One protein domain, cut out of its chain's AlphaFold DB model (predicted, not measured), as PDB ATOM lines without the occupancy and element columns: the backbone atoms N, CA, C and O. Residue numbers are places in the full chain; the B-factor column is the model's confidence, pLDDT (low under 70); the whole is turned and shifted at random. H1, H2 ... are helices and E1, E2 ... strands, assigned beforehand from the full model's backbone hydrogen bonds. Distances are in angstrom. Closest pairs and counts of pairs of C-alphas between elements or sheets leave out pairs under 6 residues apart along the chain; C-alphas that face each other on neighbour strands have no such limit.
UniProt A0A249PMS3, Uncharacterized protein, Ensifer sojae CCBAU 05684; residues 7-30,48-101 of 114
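This is residues 7 to 30 and 48 to 101 of the 114 residues of an uncharacterized protein of Ensifer sojae CCBAU 05684 (UniProt A0A249PMS3). Three helices pack together as a small helical body, H1 touching both H2 and H3, and a narrow antiparallel ribbon of two short strands, E1 and E2, lies at one end of the long axis. The C-terminal end of H2 lies toward the other end of that axis, and after H3 the last residues, 96 to 101, run back toward the ribbon. The printed part has 78 residues, with three named helices and two named strands in the order H1, E1, E2, H2, H3; the class is mostly helix. The whole is elongated, spanning 47 by 25 by 21 A, and only just loose, close to compact, with a radius of gyration of the C-alphas of 14.0 A.

Start at C-alpha 8, at (208.144, -34.772, -45.202); from there H1, residues 8 to 21, runs 19.8 A to C-alpha 21. Next comes E1, residues 24 to 28, 11.0 A long. Past the cut, look for E2 at residues 50 to 53, beginning at C-alpha 50, (212.008, -22.863, -13.463). H2, residues 60 to 79, is the longest helix, 29.9 A from first to last C-alpha. H3, residues 85 to 95, covers 15.4 A and ends at C-alpha 95, (224.609, -23.507, -34.864).

Begin with H1, which touches H2; their closest C-alphas, those of Leu 13 and Lys 70, are 6.1 A apart. These two helices run opposite ways at a shallow tilt of 32 degrees, only just short of steep. H1 also touches H3, where the closest C-alphas, those of Ala 20 and Ala 92, are 5.2 A apart. H1 and H3 run the same way at a tilt of 37 degrees, only just steep. H2 and H3 are near each other, with 5 pairs of C-alphas within 10 A. Now look at the strands: E1 and E2 are antiparallel neighbours, their directions at 141 degrees. Across them N 53 and O 24 are 2.8 A apart and N 51 and O 26 are 2.9 A apart, within hydrogen-bond range. E1 is apart from H2 and H3, and E2 is apart from H1 and H3. In H1 and H3 every O i to N i+4 pair is within hydrogen-bond range; in H2 15 of 16 are.

The C-alphas farthest apart are those of Ala 48 and Ser 79, 46.8 A. Residues 31 to 47 are not printed, and C-alphas 30 and 48 stand 6.4 A apart across this cut, which falls in the link from E1 to E2. Of the links that are printed whole, H1 to E1 and H2 to H3 are tight, E2 to H2 is short, and none is long. The mean pLDDT of the printed part is 84.8; look for values under 70 at residues 29 to 30, 48 to 49, 57 to 61 and 99.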
ATOM      1  N   GLU A   7     203.973 -32.538 -46.140       87.94
ATOM      2  CA  GLU A   7     205.117 -33.083 -46.862       87.94
ATOM      3  C   GLU A   7     206.307 -33.269 -45.911       87.94
ATOM      4  O   GLU A   7     206.595 -32.420 -45.065       87.94
ATOM      5  N   LYS A   8     207.019 -34.389 -46.065       88.38
ATOM      6  CA  LYS A   8     208.144 -34.772 -45.202       88.38
ATOM      7  C   LYS A   8     209.244 -33.689 -45.111       88.38
ATOM      8  O   LYS A   8     209.656 -33.404 -43.988       88.38
ATOM      9  N   PRO A   9     209.656 -33.010 -46.206       91.25
ATOM     10  CA  PRO A   9     210.629 -31.915 -46.127       91.25
ATOM     11  C   PRO A   9     210.134 -30.742 -45.273       91.25
ATOM     12  O   PRO A   9     210.865 -30.201 -44.446       91.25
ATOM     13  N   LYS A  10     208.853 -30.382 -45.415       90.69
ATOM     14  CA  LYS A  10     208.232 -29.310 -44.632       90.69
ATOM     15  C   LYS A  10     208.147 -29.676 -43.149       90.69
ATOM     16  O   LYS A  10     208.367 -28.813 -42.308       90.69
ATOM     17  N   ALA A  11     207.883 -30.942 -42.825       91.88
ATOM     18  CA  ALA A  11     207.884 -31.424 -41.444       91.88
ATOM     19  C   ALA A  11     209.264 -31.302 -40.789       91.88
ATOM     20  O   ALA A  11     209.368 -30.814 -39.669       91.88
ATOM     21  N   LYS A  12     210.318 -31.687 -41.512       93.81
ATOM     22  CA  LYS A  12     211.705 -31.571 -41.046       93.81
ATOM     23  C   LYS A  12     212.127 -30.122 -40.832       93.81
ATOM     24  O   LYS A  12     212.755 -29.817 -39.828       93.81
ATOM     25  N   LEU A  13     211.726 -29.226 -41.733       93.75
ATOM     26  CA  LEU A  13     211.987 -27.798 -41.574       93.75
ATOM     27  C   LEU A  13     211.285 -27.221 -40.336       93.75
ATOM     28  O   LEU A  13     211.894 -26.458 -39.598       93.75
ATOM     29  N   LEU A  14     210.021 -27.590 -40.094       91.69
ATOM     30  CA  LEU A  14     209.302 -27.161 -38.890       91.69
ATOM     31  C   LEU A  14     209.943 -27.717 -37.617       91.69
ATOM     32  O   LEU A  14     210.075 -26.984 -36.644       91.69
ATOM     33  N   PHE A  15     210.358 -28.984 -37.638       93.06
ATOM     34  CA  PHE A  15     211.087 -29.593 -36.530       93.06
ATOM     35  C   PHE A  15     212.369 -28.815 -36.218       93.06
ATOM     36  O   PHE A  15     212.543 -28.384 -35.083       93.06
ATOM     37  N   TYR A  16     213.204 -28.556 -37.229       93.25
ATOM     38  CA  TYR A  16     214.425 -27.768 -37.068       93.25
ATOM     39  C   TYR A  16     214.127 -26.371 -36.513       93.25
ATOM     40  O   TYR A  16     214.748 -25.949 -35.547       93.25
ATOM     41  N   ALA A  17     213.135 -25.673 -37.077       91.38
ATOM     42  CA  ALA A  17     212.789 -24.320 -36.653       91.38
ATOM     43  C   ALA A  17     212.376 -24.253 -35.175       91.38
ATOM     44  O   ALA A  17     212.776 -23.342 -34.457       91.38
ATOM     45  N   VAL A  18     211.580 -25.222 -34.716       89.88
ATOM     46  CA  VAL A  18     211.146 -25.290 -33.317       89.88
ATOM     47  C   VAL A  18     212.289 -25.724 -32.403       89.88
ATOM     48  O   VAL A  18     212.412 -25.190 -31.310       89.88
ATOM     49  N   TYR A  19     213.126 -26.665 -32.832       90.19
ATOM     50  CA  TYR A  19     214.236 -27.148 -32.014       90.19
ATOM     51  C   TYR A  19     215.332 -26.084 -31.838       90.19
ATOM     52  O   TYR A  19     215.785 -25.850 -30.720       90.19
ATOM     53  N   ALA A  20     215.712 -25.402 -32.921       89.19
ATOM     54  CA  ALA A  20     216.755 -24.379 -32.912       89.19
ATOM     55  C   ALA A  20     216.286 -23.062 -32.272       89.19
ATOM     56  O   ALA A  20     216.998 -22.498 -31.450       89.19
ATOM     57  N   PHE A  21     215.081 -22.593 -32.617       87.56
ATOM     58  CA  PHE A  21     214.625 -21.234 -32.285       87.56
ATOM     59  C   PHE A  21     213.382 -21.179 -31.395       87.56
ATOM     60  O   PHE A  21     212.891 -20.090 -31.077       87.56
ATOM     61  N   GLY A  22     212.794 -22.326 -31.061       85.81
ATOM     62  CA  GLY A  22     211.583 -22.379 -30.255       85.81
ATOM     63  C   GLY A  22     211.830 -21.956 -28.806       85.81
ATOM     64  O   GLY A  22     212.959 -21.994 -28.318       85.81
ATOM     65  N   PRO A  23     210.768 -21.553 -28.088       83.12
ATOM     66  CA  PRO A  23     210.872 -21.284 -26.663       83.12
ATOM     67  C   PRO A  23     211.272 -22.554 -25.911       83.12
ATOM     68  O   PRO A  23     210.856 -23.663 -26.261       83.12
ATOM     69  N   ARG A  24     212.037 -22.378 -24.833       80.31
ATOM     70  CA  ARG A  24     212.472 -23.480 -23.974       80.31
ATOM     71  C   ARG A  24     212.042 -23.246 -22.540       80.31
ATOM     72  O   ARG A  24     211.966 -22.113 -22.069       80.31
ATOM     73  N   TRP A  25     211.781 -24.335 -21.838       83.88
ATOM     74  CA  TRP A  25     211.336 -24.329 -20.451       83.88
ATOM     75  C   TRP A  25     212.055 -25.423 -19.692       83.88
ATOM     76  O   TRP A  25     212.252 -26.521 -20.205       83.88
ATOM     77  N   GLY A  26     212.428 -25.113 -18.462       81.50
ATOM     78  CA  GLY A  26     213.038 -26.077 -17.570       81.50
ATOM     79  C   GLY A  26     213.696 -25.399 -16.387       81.50
ATOM     80  O   GLY A  26     213.737 -24.174 -16.262       81.50
ATOM     81  N   TYR A  27     214.213 -26.223 -15.494       77.06
ATOM     82  CA  TYR A  27     215.014 -25.774 -14.377       77.06
ATOM     83  C   TYR A  27     216.422 -25.439 -14.851       77.06
ATOM     84  O   TYR A  27     217.067 -26.243 -15.531       77.06
ATOM     85  N   LEU A  28     216.910 -24.266 -14.450       71.94
ATOM     86  CA  LEU A  28     218.318 -23.927 -14.611       71.94
ATOM     87  C   LEU A  28     219.180 -24.929 -13.842       71.94
ATOM     88  O   LEU A  28     218.890 -25.262 -12.688       71.94
ATOM     89  N   VAL A  29     220.262 -25.381 -14.475       66.44
ATOM     90  CA  VAL A  29     221.311 -26.113 -13.767       66.44
ATOM     91  C   VAL A  29     222.002 -25.129 -12.815       66.44
ATOM     92  O   VAL A  29     222.498 -24.099 -13.280       66.44
ATOM     93  N   PRO A  30     222.026 -25.400 -11.497       62.31
ATOM     94  CA  PRO A  30     222.753 -24.571 -10.547       62.31
ATOM     95  C   PRO A  30     224.223 -24.455 -10.961       62.31
ATOM     96  O   PRO A  30     224.886 -25.470 -11.163       62.31
ATOM     97  N   ALA A  48     216.728 -23.983  -7.430       63.88
ATOM     98  CA  ALA A  48     216.542 -24.193  -8.857       63.88
ATOM     99  C   ALA A  48     215.297 -23.433  -9.338       63.88
ATOM    100  O   ALA A  48     214.173 -23.759  -8.946       63.88
ATOM    101  N   ALA A  49     215.503 -22.424 -10.184       69.50
ATOM    102  CA  ALA A  49     214.432 -21.648 -10.790       69.50
ATOM    103  C   ALA A  49     213.948 -22.334 -12.071       69.50
ATOM    104  O   ALA A  49     214.756 -22.689 -12.932       69.50
ATOM    105  N   PHE A  50     212.630 -22.506 -12.193       75.88
ATOM    106  CA  PHE A  50     212.008 -22.863 -13.463       75.88
ATOM    107  C   PHE A  50     211.928 -21.603 -14.321       75.88
ATOM    108  O   PHE A  50     211.298 -20.623 -13.920       75.88
ATOM    109  N   VAL A  51     212.597 -21.613 -15.470       77.56
ATOM    110  CA  VAL A  51     212.658 -20.467 -16.376       77.56
ATOM    111  C   VAL A  51     212.010 -20.803 -17.707       77.56
ATOM    112  O   VAL A  51     212.027 -21.949 -18.158       77.56
ATOM    113  N   GLN A  52     211.459 -19.773 -18.338       80.31
ATOM    114  CA  GLN A  52     211.074 -19.793 -19.737       80.31
ATOM    115  C   GLN A  52     212.056 -18.904 -20.494       80.31
ATOM    116  O   GLN A  52     212.113 -17.697 -20.256       80.31
ATOM    117  N   LEU A  53     212.825 -19.506 -21.394       78.44
ATOM    118  CA  LEU A  53     213.663 -18.775 -22.331       78.44
ATOM    119  C   LEU A  53     212.814 -18.466 -23.575       78.44
ATOM    120  O   LEU A  53     212.210 -19.391 -24.136       78.44
ATOM    121  N   PRO A  54     212.689 -17.186 -23.974       76.81
ATOM    122  CA  PRO A  54     211.943 -16.820 -25.172       76.81
ATOM    123  C   PRO A  54     212.596 -17.443 -26.410       76.81
ATOM    124  O   PRO A  54     213.803 -17.658 -26.436       76.81
ATOM    125  N   GLY A  55     211.790 -17.741 -27.429       76.12
ATOM    126  CA  GLY A  55     212.314 -18.207 -28.710       76.12
ATOM    127  C   GLY A  55     212.987 -17.077 -29.492       76.12
ATOM    128  O   GLY A  55     212.568 -15.923 -29.403       76.12
ATOM    129  N   GLU A  56     213.979 -17.426 -30.305       77.06
ATOM    130  CA  GLU A  56     214.831 -16.491 -31.065       77.06
ATOM    131  C   GLU A  56     214.428 -16.408 -32.553       77.06
ATOM    132  O   GLU A  56     215.103 -15.819 -33.398       77.06
ATOM    133  N   LEU A  57     213.274 -16.985 -32.906       69.31
ATOM    134  CA  LEU A  57     212.816 -17.079 -34.296       69.31
ATOM    135  C   LEU A  57     212.578 -15.707 -34.957       69.31
ATOM    136  O   LEU A  57     212.599 -15.607 -36.181       69.31
ATOM    137  N   ALA A  58     212.318 -14.665 -34.162       66.56
ATOM    138  CA  ALA A  58     212.004 -13.326 -34.658       66.56
ATOM    139  C   ALA A  58     213.226 -12.556 -35.199       66.56
ATOM    140  O   ALA A  58     213.040 -11.525 -35.851       66.56
ATOM    141  N   ASP A  59     214.446 -13.047 -34.973       67.44
ATOM    142  CA  ASP A  59     215.659 -12.383 -35.442       67.44
ATOM    143  C   ASP A  59     215.860 -12.562 -36.956       67.44
ATOM    144  O   ASP A  59     215.620 -13.622 -37.538       67.44
ATOM    145  N   GLN A  60     216.304 -11.499 -37.639       59.88
ATOM    146  CA  GLN A  60     216.467 -11.507 -39.101       59.88
ATOM    147  C   GLN A  60     217.484 -12.554 -39.590       59.88
ATOM    148  O   GLN A  60     217.357 -13.050 -40.713       59.88
ATOM    149  N   SER A  61     218.468 -12.916 -38.760       68.06
ATOM    150  CA  SER A  61     219.421 -14.005 -39.016       68.06
ATOM    151  C   SER A  61     218.726 -15.362 -39.173       68.06
ATOM    152  O   SER A  61     219.074 -16.127 -40.077       68.06
ATOM    153  N   SER A  62     217.678 -15.619 -38.387       75.62
ATOM    154  CA  SER A  62     216.927 -16.880 -38.355       75.62
ATOM    155  C   SER A  62     216.221 -17.166 -39.689       75.62
ATOM    156  O   SER A  62     216.146 -18.310 -40.138       75.62
ATOM    157  N   ALA A  63     215.770 -16.131 -40.408       81.19
ATOM    158  CA  ALA A  63     215.135 -16.292 -41.722       81.19
ATOM    159  C   ALA A  63     216.117 -16.755 -42.819       81.19
ATOM    160  O   ALA A  63     215.751 -17.554 -43.688       81.19
ATOM    161  N   GLY A  64     217.360 -16.261 -42.787       85.88
ATOM    162  CA  GLY A  64     218.412 -16.665 -43.723       85.88
ATOM    163  C   GLY A  64     218.821 -18.122 -43.518       85.88
ATOM    164  O   GLY A  64     218.894 -18.890 -44.481       85.88
ATOM    165  N   GLU A  65     218.992 -18.518 -42.259       89.81
ATOM    166  CA  GLU A  65     219.322 -19.890 -41.885       89.81
ATOM    167  C   GLU A  65     218.212 -20.876 -42.263       89.81
ATOM    168  O   GLU A  65     218.474 -21.877 -42.928       89.81
ATOM    169  N   LEU A  66     216.950 -20.563 -41.950       90.62
ATOM    170  CA  LEU A  66     215.818 -21.424 -42.307       90.62
ATOM    171  C   LEU A  66     215.695 -21.634 -43.816       90.62
ATOM    172  O   LEU A  66     215.327 -22.721 -44.268       90.62
ATOM    173  N   LYS A  67     216.033 -20.620 -44.620       91.44
ATOM    174  CA  LYS A  67     216.076 -20.754 -46.078       91.44
ATOM    175  C   LYS A  67     217.196 -21.699 -46.526       91.44
ATOM    176  O   LYS A  67     216.963 -22.508 -47.426       91.44
ATOM    177  N   ALA A  68     218.373 -21.616 -45.907       92.69
ATOM    178  CA  ALA A  68     219.493 -22.508 -46.193       92.69
ATOM    179  C   ALA A  68     219.170 -23.959 -45.801       92.69
ATOM    180  O   ALA A  68     219.287 -24.859 -46.631       92.69
ATOM    181  N   ILE A  69     218.655 -24.182 -44.588       94.31
ATOM    182  CA  ILE A  69     218.241 -25.505 -44.106       94.31
ATOM    183  C   ILE A  69     217.133 -26.093 -44.979       94.31
ATOM    184  O   ILE A  69     217.208 -27.263 -45.356       94.31
ATOM    185  N   LYS A  70     216.146 -25.286 -45.387       94.56
ATOM    186  CA  LYS A  70     215.116 -25.723 -46.336       94.56
ATOM    187  C   LYS A  70     215.729 -26.241 -47.640       94.56
ATOM    188  O   LYS A  70     215.349 -27.318 -48.091       94.56
ATOM    189  N   ALA A  71     216.656 -25.489 -48.235       94.38
ATOM    190  CA  ALA A  71     217.315 -25.891 -49.475       94.38
ATOM    191  C   ALA A  71     218.108 -27.198 -49.304       94.38
ATOM    192  O   ALA A  71     218.021 -28.081 -50.157       94.38
ATOM    193  N   THR A  72     218.814 -27.349 -48.182       94.69
ATOM    194  CA  THR A  72     219.560 -28.569 -47.847       94.69
ATOM    195  C   THR A  72     218.637 -29.776 -47.691       94.69
ATOM    196  O   THR A  72     218.898 -30.816 -48.291       94.69
ATOM    197  N   ILE A  73     217.535 -29.644 -46.942       94.56
ATOM    198  CA  ILE A  73     216.541 -30.715 -46.765       94.56
ATOM    199  C   ILE A  73     215.937 -31.109 -48.117       94.56
ATOM    200  O   ILE A  73     215.878 -32.297 -48.434       94.56
ATOM    201  N   ASP A  74     215.517 -30.131 -48.925       94.00
ATOM    202  CA  ASP A  74     214.905 -30.383 -50.233       94.00
ATOM    203  C   ASP A  74     215.888 -31.089 -51.191       94.00
ATOM    204  O   ASP A  74     215.483 -31.978 -51.942       94.00
ATOM    205  N   LEU A  75     217.179 -30.737 -51.157       93.31
ATOM    206  CA  LEU A  75     218.223 -31.392 -51.953       93.31
ATOM    207  C   LEU A  75     218.454 -32.841 -51.504       93.31
ATOM    208  O   LEU A  75     218.438 -33.750 -52.335       93.31
ATOM    209  N   LYS A  76     218.628 -33.054 -50.197       93.75
ATOM    210  CA  LYS A  76     218.927 -34.363 -49.605       93.75
ATOM    211  C   LYS A  76     217.768 -35.357 -49.717       93.75
ATOM    212  O   LYS A  76     217.978 -36.538 -49.973       93.75
ATOM    213  N   GLU A  77     216.526 -34.886 -49.612       91.75
ATOM    214  CA  GLU A  77     215.351 -35.734 -49.863       91.75
ATOM    215  C   GLU A  77     215.255 -36.167 -51.335       91.75
ATOM    216  O   GLU A  77     214.810 -37.278 -51.611       91.75
ATOM    217  N   ARG A  78     215.702 -35.334 -52.288       89.69
ATOM    218  CA  ARG A  78     215.715 -35.683 -53.722       89.69
ATOM    219  C   ARG A  78     216.849 -36.630 -54.101       89.69
ATOM    220  O   ARG A  78     216.661 -37.443 -55.001       89.69
ATOM    221  N   SER A  79     218.008 -36.526 -53.452       90.94
ATOM    222  CA  SER A  79     219.156 -37.406 -53.707       90.94
ATOM    223  C   SER A  79     219.040 -38.778 -53.031       90.94
ATOM    224  O   SER A  79     219.882 -39.636 -53.271       90.94
ATOM    225  N   GLY A  80     218.018 -38.991 -52.193       86.12
ATOM    226  CA  GLY A  80     217.838 -40.218 -51.414       86.12
ATOM    227  C   GLY A  80     218.651 -40.268 -50.114       86.12
ATOM    228  O   GLY A  80     218.475 -41.204 -49.339       86.12
ATOM    229  N   ASP A  81     219.470 -39.250 -49.838       91.88
ATOM    230  CA  ASP A  81     220.275 -39.089 -48.617       91.88
ATOM    231  C   ASP A  81     219.558 -38.177 -47.604       91.88
ATOM    232  O   ASP A  81     220.030 -37.107 -47.216       91.88
ATOM    233  N   ALA A  82     218.326 -38.542 -47.254       91.69
ATOM    234  CA  ALA A  82     217.443 -37.685 -46.475       91.69
ATOM    235  C   ALA A  82     217.915 -37.524 -45.016       91.69
ATOM    236  O   ALA A  82     217.933 -38.505 -44.280       91.69
ATOM    237  N   LEU A  83     218.126 -36.279 -44.561       92.94
ATOM    238  CA  LEU A  83     218.537 -35.970 -43.177       92.94
ATOM    239  C   LEU A  83     217.610 -36.593 -42.132       92.94
ATOM    240  O   LEU A  83     216.405 -36.345 -42.142       92.94
ATOM    241  N   THR A  84     218.150 -37.359 -41.204       94.12
ATOM    242  CA  THR A  84     217.435 -37.855 -40.027       94.12
ATOM    243  C   THR A  84     217.106 -36.717 -39.051       94.12
ATOM    244  O   THR A  84     217.570 -35.587 -39.204       94.12
ATOM    245  N   LEU A  85     216.249 -36.989 -38.059       92.94
ATOM    246  CA  LEU A  85     215.948 -35.998 -37.018       92.94
ATOM    247  C   LEU A  85     217.169 -35.735 -36.131       92.94
ATOM    248  O   LEU A  85     217.435 -34.580 -35.826       92.94
ATOM    249  N   ASP A  86     217.939 -36.774 -35.807       95.19
ATOM    250  CA  ASP A  86     219.147 -36.652 -34.984       95.19
ATOM    251  C   ASP A  86     220.219 -35.795 -35.676       95.19
ATOM    252  O   ASP A  86     220.843 -34.951 -35.041       95.19
ATOM    253  N   GLU A  87     220.386 -35.927 -36.997       95.12
ATOM    254  CA  GLU A  87     221.283 -35.051 -37.765       95.12
ATOM    255  C   GLU A  87     220.804 -33.595 -37.771       95.12
ATOM    256  O   GLU A  87     221.615 -32.679 -37.670       95.12
ATOM    257  N   LEU A  88     219.491 -33.359 -37.869       94.19
ATOM    258  CA  LEU A  88     218.934 -32.005 -37.782       94.19
ATOM    259  C   LEU A  88     219.129 -31.397 -36.389       94.19
ATOM    260  O   LEU A  88     219.399 -30.201 -36.300       94.19
ATOM    261  N   MET A  89     219.014 -32.202 -35.330       92.88
ATOM    262  CA  MET A  89     219.315 -31.776 -33.960       92.88
ATOM    263  C   MET A  89     220.795 -31.430 -33.810       92.88
ATOM    264  O   MET A  89     221.103 -30.361 -33.305       92.88
ATOM    265  N   ALA A  90     221.700 -32.266 -34.328       93.75
ATOM    266  CA  ALA A  90     223.136 -32.009 -34.267       93.75
ATOM    267  C   ALA A  90     223.529 -30.705 -34.987       93.75
ATOM    268  O   ALA A  90     224.293 -29.913 -34.444       93.75
ATOM    269  N   ILE A  91     222.962 -30.449 -36.174       92.81
ATOM    270  CA  ILE A  91     223.170 -29.186 -36.903       92.81
ATOM    271  C   ILE A  91     222.665 -27.995 -36.077       92.81
ATOM    272  O   ILE A  91     223.334 -26.966 -36.002       92.81
ATOM    273  N   ALA A  92     221.491 -28.126 -35.454       91.06
ATOM    274  CA  ALA A  92     220.923 -27.066 -34.632       91.06
ATOM    275  C   ALA A  92     221.738 -26.812 -33.354       91.06
ATOM    276  O   ALA A  92     221.948 -25.655 -33.011       91.06
ATOM    277  N   ASP A  93     222.226 -27.858 -32.684       89.88
ATOM    278  CA  ASP A  93     223.061 -27.749 -31.481       89.88
ATOM    279  C   ASP A  93     224.422 -27.096 -31.788       89.88
ATOM    280  O   ASP A  93     224.957 -26.357 -30.960       89.88
ATOM    281  N   GLU A  94     224.981 -27.348 -32.978       89.56
ATOM    282  CA  GLU A  94     226.216 -26.711 -33.450       89.56
ATOM    283  C   GLU A  94     226.007 -25.221 -33.769       89.56
ATOM    284  O   GLU A  94     226.827 -24.386 -33.382       89.56
ATOM    285  N   ALA A  95     224.912 -24.880 -34.456       86.56
ATOM    286  CA  ALA A  95     224.609 -23.507 -34.864       86.56
ATOM    287  C   ALA A  95     224.105 -22.631 -33.705       86.56
ATOM    288  O   ALA A  95     224.441 -21.448 -33.630       86.56
ATOM    289  N   HIS A  96     223.334 -23.221 -32.791       84.44
ATOM    290  CA  HIS A  96     222.701 -22.551 -31.658       84.44
ATOM    291  C   HIS A  96     223.074 -23.278 -30.368       84.44
ATOM    292  O   HIS A  96     222.276 -24.066 -29.864       84.44
ATOM    293  N   PRO A  97     224.272 -23.042 -29.798       77.06
ATOM    294  CA  PRO A  97     224.671 -23.669 -28.544       77.06
ATOM    295  C   PRO A  97     223.720 -23.250 -27.422       77.06
ATOM    296  O   PRO A  97     223.743 -22.113 -26.946       77.06
ATOM    297  N   GLN A  98     222.858 -24.168 -26.994       70.44
ATOM    298  CA  GLN A  98     221.795 -23.827 -26.060       70.44
ATOM    299  C   GLN A  98     222.220 -24.060 -24.606       70.44
ATOM    300  O   GLN A  98     222.951 -25.000 -24.285       70.44
ATOM    301  N   GLN A  99     221.695 -23.250 -23.683       67.94
ATOM    302  CA  GLN A  99     221.839 -23.542 -22.257       67.94
ATOM    303  C   GLN A  99     221.175 -24.879 -21.908       67.94
ATOM    304  O   GLN A  99     220.074 -25.205 -22.366       67.94
ATOM    305  N   THR A 100     221.842 -25.659 -21.060       71.06
ATOM    306  CA  THR A 100     221.276 -26.897 -20.530       71.06
ATOM    307  C   THR A 100     220.178 -26.567 -19.524       71.06
ATOM    308  O   THR A 100     220.440 -25.998 -18.464       71.06
ATOM    309  N   LEU A 101     218.948 -26.957 -19.848       73.81
ATOM    310  CA  LEU A 101     217.803 -26.932 -18.942       73.81
ATOM    311  C   LEU A 101     217.471 -28.364 -18.518       73.81
ATOM    312  O   LEU A 101     217.694 -29.307 -19.276       73.81
TER     313      LEU A 101